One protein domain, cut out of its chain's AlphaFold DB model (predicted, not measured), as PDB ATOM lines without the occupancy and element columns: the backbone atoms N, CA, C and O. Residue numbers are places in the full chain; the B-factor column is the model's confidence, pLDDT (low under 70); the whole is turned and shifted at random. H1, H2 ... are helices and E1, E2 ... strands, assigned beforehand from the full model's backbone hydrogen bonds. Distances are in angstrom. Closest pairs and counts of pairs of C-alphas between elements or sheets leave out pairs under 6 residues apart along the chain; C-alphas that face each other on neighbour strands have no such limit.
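This is residues 240 to 351 of the 1040 residues of the protein "Transglutaminase-like superfamily protein" of Enhygromyxa salina (UniProt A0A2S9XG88). A twisted sheet of five strands is covered on one face by a single long helix, H1, which runs slantwise over E1, E2 and E5; the opposite face bears no named helix. A long loop, residues 276 to 302, joins the edge strand E4 to the inner strand E5. The printed part has 112 residues, with five named strands and then one named helix in the order E1 E2 E3 E4 E5 H1. The sheet, in the order E1, E2, E5, E3, E4, is mixed, and the class is mixed, helices and strands. The whole is compact, with a radius of gyration of the C-alphas of 13.9 A and spans of 48 by 33 by 21 A.

E1, residues 243 to 248, and E2, residues 251 to 258, form an antiparallel hairpin with N 246 and O 253 within hydrogen-bond range at 2.9 A. E3, residues 262 to 267, and E4, residues 270 to 275, form a second hairpin, with N 265 and O 273 at 2.8 A. E2 and E3 are apart. E5, residues 303 to 310, is the neighbour of both: antiparallel to E2, with N 254 and O 307 at 2.8 A, and parallel to E3, with N 264 and O 306 at 2.8 A. E1 and E4 are the edge strands. H1, residues 326 to 350, is on the sheet at a height of 7.8 A, and on the local plane its line and that of E5 stand at 36 degrees. These two layers, a sheet with a helix on one face, come closest at the C-alphas of Val 255 in E2 and Leu 339 in H1, 5.6 A apart. In H1 every O i to N i+4 pair is within hydrogen-bond range.

E1, residues 243 to 248, begins at C-alpha 243 (256.929, 297.562, 222.965). E2, residues 251 to 258, is 22.5 A long and E5, residues 303 to 310, is 23.3 A. E1 and E3, residues 262 to 267, are 16.9 A each, and E4, residues 270 to 275, is 15.3 A. H1, residues 326 to 350, is 36.0 A long, from C-alpha 326 (253.603, 311.354, 201.991) to C-alpha 350 (266.285, 302.114, 234.410).

The two C-alphas farthest apart, those of Leu 317 and Arg 351, are 48.2 A apart. The printed part has no cut. The links E4 to E5, 27 residues, and E5 to H1, 15 residues, are long; the other three are tight. The mean pLDDT of the printed part is 84.6, and residues 284 to 294 are under 70.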
ATOM      1  N   ALA A 240     256.842 291.587 221.375       91.25
ATOM      2  CA  ALA A 240     257.233 291.294 222.750       91.25
ATOM      3  C   ALA A 240     257.666 292.579 223.487       91.25
ATOM      4  O   ALA A 240     258.099 293.537 222.840       91.25
ATOM      5  N   PRO A 241     257.524 292.640 224.821       89.69
ATOM      6  CA  PRO A 241     258.069 293.739 225.603       89.69
ATOM      7  C   PRO A 241     259.601 293.806 225.456       89.69
ATOM      8  O   PRO A 241     260.238 292.757 225.396       89.69
ATOM      9  N   PRO A 242     260.196 295.009 225.432       92.69
ATOM     10  CA  PRO A 242     259.526 296.298 225.515       92.69
ATOM     11  C   PRO A 242     258.914 296.708 224.166       92.69
ATOM     12  O   PRO A 242     259.583 296.684 223.135       92.69
ATOM     13  N   SER A 243     257.651 297.142 224.169       94.75
ATOM     14  CA  SER A 243     256.929 297.562 222.965       94.75
ATOM     15  C   SER A 243     255.937 298.709 223.201       94.75
ATOM     16  O   SER A 243     255.488 298.975 224.316       94.75
ATOM     17  N   SER A 244     255.603 299.433 222.133       95.56
ATOM     18  CA  SER A 244     254.570 300.468 222.093       95.56
ATOM     19  C   SER A 244     253.658 300.233 220.897       95.56
ATOM     20  O   SER A 244     254.117 300.220 219.755       95.56
ATOM     21  N   ALA A 245     252.368 300.049 221.159       95.19
ATOM     22  CA  ALA A 245     251.333 299.946 220.139       95.19
ATOM     23  C   ALA A 245     250.607 301.287 219.989       95.19
ATOM     24  O   ALA A 245     250.236 301.913 220.987       95.19
ATOM     25  N   PHE A 246     250.357 301.701 218.748       94.12
ATOM     26  CA  PHE A 246     249.686 302.956 218.430       94.12
ATOM     27  C   PHE A 246     248.670 302.804 217.291       94.12
ATOM     28  O   PHE A 246     248.855 302.017 216.361       94.12
ATOM     29  N   ARG A 247     247.593 303.598 217.345       90.50
ATOM     30  CA  ARG A 247     246.601 303.734 216.262       90.50
ATOM     31  C   ARG A 247     246.244 305.205 216.057       90.50
ATOM     32  O   ARG A 247     245.991 305.926 217.026       90.50
ATOM     33  N   ARG A 248     246.226 305.651 214.797       87.31
ATOM     34  CA  ARG A 248     245.880 307.023 214.391       87.31
ATOM     35  C   ARG A 248     245.187 307.015 213.023       87.31
ATOM     36  O   ARG A 248     245.851 306.978 211.994       87.31
ATOM     37  N   GLY A 249     243.856 307.088 213.002       86.12
ATOM     38  CA  GLY A 249     243.084 306.976 211.755       86.12
ATOM     39  C   GLY A 249     243.286 305.609 211.087       86.12
ATOM     40  O   GLY A 249     243.236 304.590 211.771       86.12
ATOM     41  N   HIS A 250     243.575 305.597 209.781       84.31
ATOM     42  CA  HIS A 250     243.869 304.396 208.966       84.31
ATOM     43  C   HIS A 250     245.318 303.896 209.087       84.31
ATOM     44  O   HIS A 250     245.871 303.301 208.162       84.31
ATOM     45  N   VAL A 251     245.974 304.224 210.196       90.62
ATOM     46  CA  VAL A 251     247.341 303.814 210.498       90.62
ATOM     47  C   VAL A 251     247.339 303.102 211.837       90.62
ATOM     48  O   VAL A 251     246.851 303.649 212.835       90.62
ATOM     49  N   ARG A 252     247.946 301.919 211.878       93.12
ATOM     50  CA  ARG A 252     248.303 301.245 213.125       93.12
ATOM     51  C   ARG A 252     249.740 300.755 213.064       93.12
ATOM     52  O   ARG A 252     250.272 300.488 211.992       93.12
ATOM     53  N   GLY A 253     250.379 300.661 214.216       95.44
ATOM     54  CA  GLY A 253     251.737 300.161 214.294       95.44
ATOM     55  C   GLY A 253     252.094 299.688 215.688       95.44
ATOM     56  O   GLY A 253     251.467 300.073 216.677       95.44
ATOM     57  N   VAL A 254     253.110 298.840 215.755       96.62
ATOM     58  CA  VAL A 254     253.745 298.411 216.994       96.62
ATOM     59  C   VAL A 254     255.243 298.522 216.803       96.62
ATOM     60  O   VAL A 254     255.779 298.002 215.835       96.62
ATOM     61  N   VAL A 255     255.917 299.198 217.719       96.56
ATOM     62  CA  VAL A 255     257.379 299.297 217.761       96.56
ATOM     63  C   VAL A 255     257.890 298.626 219.021       96.56
ATOM     64  O   VAL A 255     257.175 298.590 220.020       96.56
ATOM     65  N   GLY A 256     259.096 298.082 218.994       94.62
ATOM     66  CA  GLY A 256     259.663 297.372 220.131       94.62
ATOM     67  C   GLY A 256     261.168 297.198 220.034       94.62
ATOM     68  O   GLY A 256     261.801 297.709 219.110       94.62
ATOM     69  N   LEU A 257     261.724 296.478 221.000       92.56
ATOM     70  CA  LEU A 257     263.105 296.011 220.979       92.56
ATOM     71  C   LEU A 257     263.105 294.482 221.050       92.56
ATOM     72  O   LEU A 257     262.337 293.904 221.812       92.56
ATOM     73  N   GLY A 258     263.956 293.833 220.265       91.06
ATOM     74  CA  GLY A 258     264.121 292.380 220.294       91.06
ATOM     75  C   GLY A 258     265.459 291.956 219.704       91.06
ATOM     76  O   GLY A 258     266.242 292.800 219.297       91.06
ATOM     77  N   ASN A 259     265.729 290.658 219.618       88.12
ATOM     78  CA  ASN A 259     267.083 290.155 219.328       88.12
ATOM     79  C   ASN A 259     267.534 290.304 217.866       88.12
ATOM     80  O   ASN A 259     268.624 289.875 217.513       88.12
ATOM     81  N   ALA A 260     266.701 290.867 216.991       87.00
ATOM     82  CA  ALA A 260     267.029 291.072 215.585       87.00
ATOM     83  C   ALA A 260     266.402 292.379 215.074       87.00
ATOM     84  O   ALA A 260     265.256 292.672 215.446       87.00
ATOM     85  N   PRO A 261     267.110 293.143 214.220       87.44
ATOM     86  CA  PRO A 261     266.578 294.342 213.581       87.44
ATOM     87  C   PRO A 261     265.492 293.932 212.586       87.44
ATOM     88  O   PRO A 261     265.774 293.264 211.596       87.44
ATOM     89  N   ARG A 262     264.230 294.266 212.871       89.94
ATOM     90  CA  ARG A 262     263.091 293.775 212.082       89.94
ATOM     91  C   ARG A 262     262.020 294.834 211.924       89.94
ATOM     92  O   ARG A 262     261.230 295.075 212.835       89.94
ATOM     93  N   VAL A 263     261.931 295.399 210.730       92.75
ATOM     94  CA  VAL A 263     260.884 296.338 210.340       92.75
ATOM     95  C   VAL A 263     260.053 295.725 209.220       92.75
ATOM     96  O   VAL A 263     260.577 295.297 208.198       92.75
ATOM     97  N   GLU A 264     258.739 295.666 209.398       93.69
ATOM     98  CA  GLU A 264     257.813 295.134 208.402       93.69
ATOM     99  C   GLU A 264     256.654 296.097 208.170       93.69
ATOM    100  O   GLU A 264     256.044 296.617 209.108       93.69
ATOM    101  N   LEU A 265     256.346 296.306 206.894       94.56
ATOM    102  CA  LEU A 265     255.278 297.160 206.411       94.56
ATOM    103  C   LEU A 265     254.144 296.302 205.850       94.56
ATOM    104  O   LEU A 265     254.375 295.423 205.018       94.56
ATOM    105  N   PHE A 266     252.920 296.595 206.270       93.75
ATOM    106  CA  PHE A 266     251.696 295.914 205.869       93.75
ATOM    107  C   PHE A 266     250.698 296.891 205.245       93.75
ATOM    108  O   PHE A 266     250.655 298.076 205.574       93.75
ATOM    109  N   SER A 267     249.852 296.360 204.370       91.25
ATOM    110  CA  SER A 267     248.666 297.028 203.842       91.25
ATOM    111  C   SER A 267     247.508 296.044 203.922       91.25
ATOM    112  O   SER A 267     247.556 294.987 203.287       91.25
ATOM    113  N   ARG A 268     246.473 296.371 204.706       88.44
ATOM    114  CA  ARG A 268     245.283 295.525 204.907       88.44
ATOM    115  C   ARG A 268     245.625 294.081 205.311       88.44
ATOM    116  O   ARG A 268     245.043 293.124 204.799       88.44
ATOM    117  N   GLY A 269     246.616 293.920 206.181       90.56
ATOM    118  CA  GLY A 269     247.083 292.642 206.713       90.56
ATOM    119  C   GLY A 269     248.011 291.841 205.796       90.56
ATOM    120  O   GLY A 269     248.537 290.812 206.225       90.56
ATOM    121  N   LEU A 270     248.257 292.315 204.568       91.31
ATOM    122  CA  LEU A 270     249.232 291.731 203.646       91.31
ATOM    123  C   LEU A 270     250.578 292.425 203.784       91.31
ATOM    124  O   LEU A 270     250.650 293.655 203.806       91.31
ATOM    125  N   ARG A 271     251.652 291.642 203.851       92.31
ATOM    126  CA  ARG A 271     253.006 292.190 203.873       92.31
ATOM    127  C   ARG A 271     253.314 292.855 202.535       92.31
ATOM    128  O   ARG A 271     253.076 292.278 201.472       92.31
ATOM    129  N   VAL A 272     253.856 294.060 202.636       89.75
ATOM    130  CA  VAL A 272     254.340 294.867 201.523       89.75
ATOM    131  C   VAL A 272     255.856 294.772 201.488       89.75
ATOM    132  O   VAL A 272     256.379 294.112 200.609       89.75
ATOM    133  N   ARG A 273     256.554 295.332 202.485       87.81
ATOM    134  CA  ARG A 273     258.021 295.459 202.503       87.81
ATOM    135  C   ARG A 273     258.599 295.006 203.848       87.81
ATOM    136  O   ARG A 273     257.936 295.117 204.882       87.81
ATOM    137  N   SER A 274     259.840 294.532 203.842       88.81
ATOM    138  CA  SER A 274     260.642 294.223 205.030       88.81
ATOM    139  C   SER A 274     261.964 295.001 204.994       88.81
ATOM    140  O   SER A 274     262.491 295.262 203.921       88.81
ATOM    141  N   ALA A 275     262.476 295.389 206.157       88.81
ATOM    142  CA  ALA A 275     263.632 296.269 206.317       88.81
ATOM    143  C   ALA A 275     264.360 295.996 207.644       88.81
ATOM    144  O   ALA A 275     263.751 295.487 208.588       88.81
ATOM    145  N   ALA A 276     265.646 296.347 207.735       84.81
ATOM    146  CA  ALA A 276     266.408 296.242 208.981       84.81
ATOM    147  C   ALA A 276     266.123 297.435 209.909       84.81
ATOM    148  O   ALA A 276     265.974 297.261 211.118       84.81
ATOM    149  N   CYS A 277     265.965 298.640 209.352       88.62
ATOM    150  CA  CYS A 277     265.581 299.826 210.110       88.62
ATOM    151  C   CYS A 277     264.397 300.585 209.485       88.62
ATOM    152  O   CYS A 277     263.941 300.312 208.376       88.62
ATOM    153  N   LEU A 278     263.846 301.544 210.235       90.31
ATOM    154  CA  LEU A 278     262.667 302.310 209.812       90.31
ATOM    155  C   LEU A 278     262.929 303.177 208.576       90.31
ATOM    156  O   LEU A 278     261.999 303.448 207.822       90.31
ATOM    157  N   ASP A 279     264.163 303.623 208.370       86.88
ATOM    158  CA  ASP A 279     264.516 304.460 207.224       86.88
ATOM    159  C   ASP A 279     264.690 303.681 205.939       86.88
ATOM    160  O   ASP A 279     264.431 304.232 204.870       86.88
ATOM    161  N   ASP A 280     265.051 302.404 206.040       85.56
ATOM    162  CA  ASP A 280     265.186 301.550 204.863       85.56
ATOM    163  C   ASP A 280     263.824 301.372 204.166       85.56
ATOM    164  O   ASP A 280     263.750 301.110 202.968       85.56
ATOM    165  N   LEU A 281     262.712 301.597 204.885       85.75
ATOM    166  CA  LEU A 281     261.377 301.678 204.286       85.75
ATOM    167  C   LEU A 281     261.194 302.886 203.353       85.75
ATOM    168  O   LEU A 281     260.276 302.866 202.542       85.75
ATOM    169  N   LEU A 282     262.002 303.941 203.476       86.56
ATOM    170  CA  LEU A 282     261.943 305.132 202.616       86.56
ATOM    171  C   LEU A 282     262.949 305.074 201.473       86.56
ATOM    172  O   LEU A 282     262.771 305.732 200.453       86.56
ATOM    173  N   THR A 283     264.008 304.294 201.634       76.75
ATOM    174  CA  THR A 283     264.984 304.075 200.577       76.75
ATOM    175  C   THR A 283     264.477 302.978 199.648       76.75
ATOM    176  O   THR A 283     264.035 301.932 200.112       76.75
ATOM    177  N   ASN A 284     264.593 303.142 198.331       61.38
ATOM    178  CA  ASN A 284     264.370 302.032 197.386       61.38
ATOM    179  C   ASN A 284     265.520 300.999 197.415       61.38
ATOM    180  O   ASN A 284     265.568 300.087 196.598       61.38
ATOM    181  N   ALA A 285     266.429 301.147 198.384       42.97
ATOM    182  CA  ALA A 285     267.722 300.499 198.489       42.97
ATOM    183  C   ALA A 285     267.667 299.017 198.920       42.97
ATOM    184  O   ALA A 285     268.683 298.386 199.142       42.97
ATOM    185  N   GLY A 286     266.493 298.416 199.063       46.25
ATOM    186  CA  GLY A 286     266.398 297.051 199.571       46.25
ATOM    187  C   GLY A 286     265.208 296.342 198.984       46.25
ATOM    188  O   GLY A 286     264.196 296.173 199.659       46.25
ATOM    189  N   HIS A 287     265.325 295.895 197.734       45.31
ATOM    190  CA  HIS A 287     264.475 294.809 197.280       45.31
ATOM    191  C   HIS A 287     264.855 293.579 198.104       45.31
ATOM    192  O   HIS A 287     265.714 292.795 197.713       45.31
ATOM    193  N   THR A 288     264.160 293.327 199.210       47.75
ATOM    194  CA  THR A 288     263.972 291.941 199.628       47.75
ATOM    195  C   THR A 288     262.974 291.315 198.652       47.75
ATOM    196  O   THR A 288     261.844 290.998 199.013       47.75
ATOM    197  N   GLY A 289     263.374 291.183 197.380       42.31
ATOM    198  CA  GLY A 289     262.616 290.481 196.338       42.31
ATOM    199  C   GLY A 289     262.405 289.004 196.683       42.31
ATOM    200  O   GLY A 289     261.619 288.306 196.049       42.31
ATOM    201  N   HIS A 290     263.064 288.535 197.740       45.41
ATOM    202  CA  HIS A 290     262.738 287.304 198.423       45.41
ATOM    203  C   HIS A 290     261.635 287.554 199.452       45.41
ATOM    204  O   HIS A 290     261.830 288.221 200.467       45.41
ATOM    205  N   SER A 291     260.495 286.896 199.255       46.56
ATOM    206  CA  SER A 291     259.476 286.712 200.295       46.56
ATOM    207  C   SER A 291     260.092 286.206 201.615       46.56
ATOM    208  O   SER A 291     259.623 286.542 202.702       46.56
ATOM    209  N   ARG A 292     261.224 285.494 201.553       53.31
ATOM    210  CA  ARG A 292     261.986 285.063 202.726       53.31
ATOM    211  C   ARG A 292     263.054 286.084 203.106       53.31
ATOM    212  O   ARG A 292     264.114 286.128 202.496       53.31
ATOM    213  N   VAL A 293     262.800 286.831 204.175       58.44
ATOM    214  CA  VAL A 293     263.803 287.690 204.818       58.44
ATOM    215  C   VAL A 293     264.198 287.049 206.136       58.44
ATOM    216  O   VAL A 293     263.354 286.858 207.013       58.44
ATOM    217  N   ARG A 294     265.473 286.677 206.264       63.22
ATOM    218  CA  ARG A 294     266.066 286.311 207.550       63.22
ATOM    219  C   ARG A 294     266.794 287.532 208.079       63.22
ATOM    220  O   ARG A 294     267.673 288.059 207.408       63.22
ATOM    221  N   PHE A 295     266.412 287.967 209.269       71.88
ATOM    222  CA  PHE A 295     267.130 289.007 209.985       71.88
ATOM    223  C   PHE A 295     268.178 288.318 210.860       71.88
ATOM    224  O   PHE A 295     267.792 287.439 211.635       71.88
ATOM    225  N   PRO A 296     269.475 288.638 210.717       72.69
ATOM    226  CA  PRO A 296     270.497 288.070 211.582       72.69
ATOM    227  C   PRO A 296     270.215 288.481 213.028       72.69
ATOM    228  O   PRO A 296     269.955 289.652 213.314       72.69
ATOM    229  N   GLU A 297     270.219 287.504 213.930       80.06
ATOM    230  CA  GLU A 297     270.104 287.769 215.361       80.06
ATOM    231  C   GLU A 297     271.398 288.411 215.867       80.06
ATOM    232  O   GLU A 297     272.496 288.032 215.459       80.06
ATOM    233  N   LEU A 298     271.264 289.387 216.760       76.06
ATOM    234  CA  LEU A 298     272.372 290.005 217.472       76.06
ATOM    235  C   LEU A 298     272.632 289.189 218.742       76.06
ATOM    236  O   LEU A 298     271.789 289.198 219.644       76.06
ATOM    237  N   PRO A 299     273.773 288.486 218.857       72.19
ATOM    238  CA  PRO A 299     274.057 287.657 220.022       72.19
ATOM    239  C   PRO A 299     274.118 288.520 221.289       72.19
ATOM    240  O   PRO A 299     275.053 289.297 221.462       72.19
ATOM    241  N   GLY A 300     273.113 288.413 222.163       70.19
ATOM    242  CA  GLY A 300     273.020 289.216 223.391       70.19
ATOM    243  C   GLY A 300     272.683 290.698 223.179       70.19
ATOM    244  O   GLY A 300     272.757 291.470 224.123       70.19
ATOM    245  N   GLY A 301     272.318 291.120 221.963       81.25
ATOM    246  CA  GLY A 301     271.955 292.506 221.663       81.25
ATOM    247  C   GLY A 301     270.454 292.683 221.444       81.25
ATOM    248  O   GLY A 301     269.804 291.848 220.818       81.25
ATOM    249  N   LEU A 302     269.903 293.808 221.897       88.94
ATOM    250  CA  LEU A 302     268.575 294.261 221.480       88.94
ATOM    251  C   LEU A 302     268.705 295.153 220.245       88.94
ATOM    252  O   LEU A 302     269.608 295.973 220.174       88.94
ATOM    253  N   ALA A 303     267.774 295.045 219.305       90.38
ATOM    254  CA  ALA A 303     267.640 295.882 218.121       90.38
ATOM    255  C   ALA A 303     266.205 296.401 217.957       90.38
ATOM    256  O   ALA A 303     265.253 295.775 218.438       90.38
ATOM    257  N   PRO A 304     266.021 297.536 217.258       92.88
ATOM    258  CA  PRO A 304     264.707 298.070 216.953       92.88
ATOM    259  C   PRO A 304     263.867 297.114 216.111       92.88
ATOM    260  O   PRO A 304     264.319 296.565 215.106       92.88
ATOM    261  N   GLN A 305     262.602 296.986 216.493       94.69
ATOM    262  CA  GLN A 305     261.593 296.270 215.729       94.69
ATOM    263  C   GLN A 305     260.384 297.160 215.468       94.69
ATOM    264  O   GLN A 305     260.012 297.986 216.306       94.69
ATOM    265  N   ALA A 306     259.748 296.987 214.314       96.00
ATOM    266  CA  ALA A 306     258.517 297.681 213.981       96.00
ATOM    267  C   ALA A 306     257.615 296.848 213.065       96.00
ATOM    268  O   ALA A 306     258.052 296.313 212.053       96.00
ATOM    269  N   LEU A 307     256.330 296.801 213.392       96.31
ATOM    270  CA  LEU A 307     255.251 296.360 212.519       96.31
ATOM    271  C   LEU A 307     254.411 297.593 212.207       96.31
ATOM    272  O   LEU A 307     253.831 298.182 213.118       96.31
ATOM    273  N   LEU A 308     254.361 298.013 210.949       96.50
ATOM    274  CA  LEU A 308     253.636 299.206 210.519       96.50
ATOM    275  C   LEU A 308     252.565 298.823 209.510       96.50
ATOM    276  O   LEU A 308     252.823 298.021 208.621       96.50
ATOM    277  N   GLU A 309     251.381 299.414 209.610       94.69
ATOM    278  CA  GLU A 309     250.293 299.163 208.673       94.69
ATOM    279  C   GLU A 309     249.543 300.440 208.308       94.69
ATOM    280  O   GLU A 309     249.226 301.268 209.171       94.69
ATOM    281  N   SER A 310     249.220 300.581 207.019       92.81
ATOM    282  CA  SER A 310     248.280 301.597 206.561       92.81
ATOM    283  C   SER A 310     247.516 301.181 205.307       92.81
ATOM    284  O   SER A 310     248.096 300.646 204.367       92.81
ATOM    285  N   ASP A 311     246.223 301.511 205.272       86.81
ATOM    286  CA  ASP A 311     245.358 301.281 204.105       86.81
ATOM    287  C   ASP A 311     245.574 302.304 202.980       86.81
ATOM    288  O   ASP A 311     245.090 302.108 201.866       86.81
ATOM    289  N   GLY A 312     246.266 303.408 203.277       85.69
ATOM    290  CA  GLY A 312     246.545 304.499 202.340       85.69
ATOM    291  C   GLY A 312     247.880 304.364 201.604       85.69
ATOM    292  O   GLY A 312     248.387 305.365 201.098       85.69
ATOM    293  N   LEU A 313     248.495 303.176 201.619       88.25
ATOM    294  CA  LEU A 313     249.737 302.908 200.897       88.25
ATOM    295  C   LEU A 313     249.446 302.682 199.412       88.25
ATOM    296  O   LEU A 313     248.614 301.855 199.043       88.25
ATOM    297  N   GLU A 314     250.176 303.388 198.555       83.50
ATOM    298  CA  GLU A 314     250.167 303.138 197.115       83.50
ATOM    299  C   GLU A 314     251.155 302.013 196.792       83.50
ATOM    300  O   GLU A 314     252.367 302.196 196.914       83.50
ATOM    301  N   LEU A 315     250.645 300.843 196.405       83.94
ATOM    302  CA  LEU A 315     251.455 299.656 196.111       83.94
ATOM    303  C   LEU A 315     251.957 299.652 194.657       83.94
ATOM    304  O   LEU A 315     251.248 300.101 193.754       83.94
ATOM    305  N   LEU A 316     253.158 299.113 194.426       80.19
ATOM    306  CA  LEU A 316     253.666 298.820 193.078       80.19
ATOM    307  C   LEU A 316     252.952 297.602 192.461       80.19
ATOM    308  O   LEU A 316     252.229 296.879 193.147       80.19
ATOM    309  N   LEU A 317     253.171 297.359 191.161       71.00
ATOM    310  CA  LEU A 317     252.532 296.262 190.416       71.00
ATOM    311  C   LEU A 317     252.824 294.882 191.028       71.00
ATOM    312  O   LEU A 317     251.912 294.069 191.152       71.00
ATOM    313  N   SER A 318     254.060 294.657 191.486       70.19
ATOM    314  CA  SER A 318     254.478 293.435 192.192       70.19
ATOM    315  C   SER A 318     253.785 293.259 193.547       70.19
ATOM    316  O   SER A 318     253.752 292.160 194.097       70.19
ATOM    317  N   ARG A 319     253.241 294.350 194.113       75.31
ATOM    318  CA  ARG A 319     252.593 294.453 195.434       75.31
ATOM    319  C   ARG A 319     253.434 293.966 196.625       75.31
ATOM    320  O   ARG A 319     252.933 293.939 197.750       75.31
ATOM    321  N   SER A 320     254.693 293.619 196.380       74.25
ATOM    322  CA  SER A 320     255.772 293.416 197.347       74.25
ATOM    323  C   SER A 320     256.506 294.723 197.652       74.25
ATOM    324  O   SER A 320     257.578 294.717 198.250       74.25
ATOM    325  N   ASP A 321     255.943 295.855 197.214       79.19
ATOM    326  CA  ASP A 321     256.506 297.157 197.498       79.19
ATOM    327  C   ASP A 321     255.472 298.300 197.480       79.19
ATOM    328  O   ASP A 321     254.391 298.169 196.897       79.19
ATOM    329  N   ALA A 322     255.807 299.423 198.122       84.12
ATOM    330  CA  ALA A 322     255.031 300.659 198.157       84.12
ATOM    331  C   ALA A 322     255.826 301.840 197.589       84.12
ATOM    332  O   ALA A 322     257.028 301.971 197.807       84.12
ATOM    333  N   ARG A 323     255.129 302.756 196.908       83.06
ATOM    334  CA  ARG A 323     255.700 304.034 196.474       83.06
ATOM    335  C   ARG A 323     256.062 304.900 197.679       83.06
ATOM    336  O   ARG A 323     255.300 304.991 198.648       83.06
ATOM    337  N   ASP A 324     257.175 305.625 197.564       86.38
ATOM    338  CA  ASP A 324     257.561 306.662 198.522       86.38
ATOM    339  C   ASP A 324     256.606 307.865 198.439       86.38
ATOM    340  O   ASP A 324     256.807 308.837 197.709       86.38
ATOM    341  N   THR A 325     255.515 307.767 199.194       89.31
ATOM    342  CA  THR A 325     254.460 308.776 199.288       89.31
ATOM    343  C   THR A 325     254.516 309.516 200.624       89.31
ATOM    344  O   THR A 325     255.118 309.079 201.610       89.31
ATOM    345  N   ARG A 326     253.788 310.637 200.716       88.00
ATOM    346  CA  ARG A 326     253.603 311.354 201.991       88.00
ATOM    347  C   ARG A 326     253.000 310.458 203.080       88.00
ATOM    348  O   ARG A 326     253.305 310.670 204.254       88.00
ATOM    349  N   THR A 327     252.162 309.484 202.715       89.00
ATOM    350  CA  THR A 327     251.567 308.524 203.656       89.00
ATOM    351  C   THR A 327     252.638 307.633 204.275       89.00
ATOM    352  O   THR A 327     252.718 307.562 205.501       89.00
ATOM    353  N   LEU A 328     253.517 307.046 203.452       91.81
ATOM    354  CA  LEU A 328     254.623 306.213 203.925       91.81
ATOM    355  C   LEU A 328     255.583 307.005 204.825       91.81
ATOM    356  O   LEU A 328     255.868 306.585 205.944       91.81
ATOM    357  N   ARG A 329     255.988 308.214 204.413       91.81
ATOM    358  CA  ARG A 329     256.854 309.085 205.235       91.81
ATOM    359  C   ARG A 329     256.228 309.447 206.582       91.81
ATOM    360  O   ARG A 329     256.918 309.465 207.599       91.81
ATOM    361  N   ARG A 330     254.921 309.732 206.618       91.00
ATOM    362  CA  ARG A 330     254.194 310.000 207.874       91.00
ATOM    363  C   ARG A 330     254.137 308.766 208.770       91.00
ATOM    364  O   ARG A 330     254.303 308.912 209.979       91.00
ATOM    365  N   LEU A 331     253.921 307.586 208.190       93.56
ATOM    366  CA  LEU A 331     253.898 306.310 208.904       93.56
ATOM    367  C   LEU A 331     255.262 305.991 209.530       93.56
ATOM    368  O   LEU A 331     255.334 305.724 210.728       93.56
ATOM    369  N   VAL A 332     256.340 306.111 208.751       93.75
ATOM    370  CA  VAL A 332     257.719 305.915 209.222       93.75
ATOM    371  C   VAL A 332     258.068 306.915 210.325       93.75
ATOM    372  O   VAL A 332     258.520 306.510 211.393       93.75
ATOM    373  N   LYS A 333     257.770 308.209 210.133       92.75
ATOM    374  CA  LYS A 333     258.012 309.246 211.152       92.75
ATOM    375  C   LYS A 333     257.245 308.978 212.450       92.75
ATOM    376  O   LYS A 333     257.765 309.226 213.538       92.75
ATOM    377  N   LEU A 334     256.013 308.472 212.352       93.12
ATOM    378  CA  LEU A 334     255.229 308.074 213.519       93.12
ATOM    379  C   LEU A 334     255.876 306.879 214.233       93.12
ATOM    380  O   LEU A 334     256.074 306.953 215.442       93.12
ATOM    381  N   GLY A 335     256.287 305.842 213.498       94.38
ATOM    382  CA  GLY A 335     257.037 304.710 214.052       94.38
ATOM    383  C   GLY A 335     258.323 305.146 214.763       94.38
ATOM    384  O   GLY A 335     258.556 304.759 215.904       94.38
ATOM    385  N   GLN A 336     259.113 306.032 214.148       94.19
ATOM    386  CA  GLN A 336     260.341 306.584 214.739       94.19
ATOM    387  C   GLN A 336     260.057 307.357 216.033       94.19
ATOM    388  O   GLN A 336     260.757 307.186 217.030       94.19
ATOM    389  N   SER A 337     259.011 308.191 216.039       91.69
ATOM    390  CA  SER A 337     258.585 308.934 217.228       91.69
ATOM    391  C   SER A 337     258.160 308.000 218.364       91.69
ATOM    392  O   SER A 337     258.534 308.222 219.515       91.69
ATOM    393  N   GLU A 338     257.375 306.964 218.069       93.88
ATOM    394  CA  GLU A 338     256.895 306.020 219.084       93.88
ATOM    395  C   GLU A 338     258.032 305.136 219.616       93.88
ATOM    396  O   GLU A 338     258.098 304.891 220.821       93.88
ATOM    397  N   LEU A 339     258.982 304.733 218.763       94.06
ATOM    398  CA  LEU A 339     260.168 303.983 219.180       94.06
ATOM    399  C   LEU A 339     261.060 304.846 220.082       94.06
ATOM    400  O   LEU A 339     261.504 304.389 221.135       94.06
ATOM    401  N   ARG A 340     261.259 306.121 219.725       93.12
ATOM    402  CA  ARG A 340     261.974 307.087 220.569       93.12
ATOM    403  C   ARG A 340     261.315 307.234 221.932       93.12
ATOM    404  O   ARG A 340     262.004 307.163 222.944       93.12
ATOM    405  N   GLN A 341     259.993 307.388 221.976       90.75
ATOM    406  CA  GLN A 341     259.260 307.483 223.240       90.75
ATOM    407  C   GLN A 341     259.362 306.202 224.074       90.75
ATOM    408  O   GLN A 341     259.491 306.291 225.295       90.75
ATOM    409  N   LEU A 342     259.312 305.026 223.442       92.69
ATOM    410  CA  LEU A 342     259.492 303.742 224.117       92.69
ATOM    411  C   LEU A 342     260.873 303.657 224.773       92.69
ATOM    412  O   LEU A 342     260.960 303.395 225.970       92.69
ATOM    413  N   VAL A 343     261.935 303.932 224.013       91.69
ATOM    414  CA  VAL A 343     263.318 303.890 224.509       91.69
ATOM    415  C   VAL A 343     263.544 304.950 225.582       91.69
ATOM    416  O   VAL A 343     264.102 304.644 226.625       91.69
ATOM    417  N   GLU A 344     263.048 306.177 225.405       89.81
ATOM    418  CA  GLU A 344     263.125 307.212 226.443       89.81
ATOM    419  C   GLU A 344     262.445 306.778 227.747       89.81
ATOM    420  O   GLU A 344     262.987 307.019 228.825       89.81
ATOM    421  N   ARG A 345     261.283 306.114 227.671       89.56
ATOM    422  CA  ARG A 345     260.588 305.583 228.853       89.56
ATOM    423  C   ARG A 345     261.345 304.427 229.493       89.56
ATOM    424  O   ARG A 345     261.428 304.393 230.717       89.56
ATOM    425  N   GLN A 346     261.921 303.532 228.694       89.62
ATOM    426  CA  GLN A 346     262.772 302.454 229.193       89.62
ATOM    427  C   GLN A 346     263.997 303.001 229.920       89.62
ATOM    428  O   GLN A 346     264.223 302.704 231.089       89.62
ATOM    429  N   LEU A 347     264.722 303.913 229.274       89.50
ATOM    430  CA  LEU A 347     265.879 304.568 229.867       89.50
ATOM    431  C   LEU A 347     265.501 305.363 231.121       89.50
ATOM    432  O   LEU A 347     266.291 305.411 232.057       89.50
ATOM    433  N   ALA A 348     264.331 306.008 231.162       85.69
ATOM    434  CA  ALA A 348     263.861 306.734 232.342       85.69
ATOM    435  C   ALA A 348     263.466 305.806 233.503       85.69
ATOM    436  O   ALA A 348     263.593 306.216 234.655       85.69
ATOM    437  N   ARG A 349     263.007 304.581 233.213       86.00
ATOM    438  CA  ARG A 349     262.720 303.553 234.223       86.00
ATOM    439  C   ARG A 349     264.011 303.005 234.831       86.00
ATOM    440  O   ARG A 349     264.105 302.928 236.048       86.00
ATOM    441  N   ILE A 350     264.993 302.684 233.988       84.25
ATOM    442  CA  ILE A 350     266.285 302.114 234.410       84.25
ATOM    443  C   ILE A 350     267.118 303.164 235.153       84.25
ATOM    444  O   ILE A 350     267.634 302.920 236.240       84.25
ATOM    445  N   ARG A 351     267.225 304.369 234.584       81.88
ATOM    446  CA  ARG A 351     267.960 305.486 235.179       81.88
ATOM    447  C   ARG A 351     267.074 306.725 235.121       81.88
ATOM    448  O   ARG A 351     266.961 307.321 234.052       81.88
TER     449      ARG A 351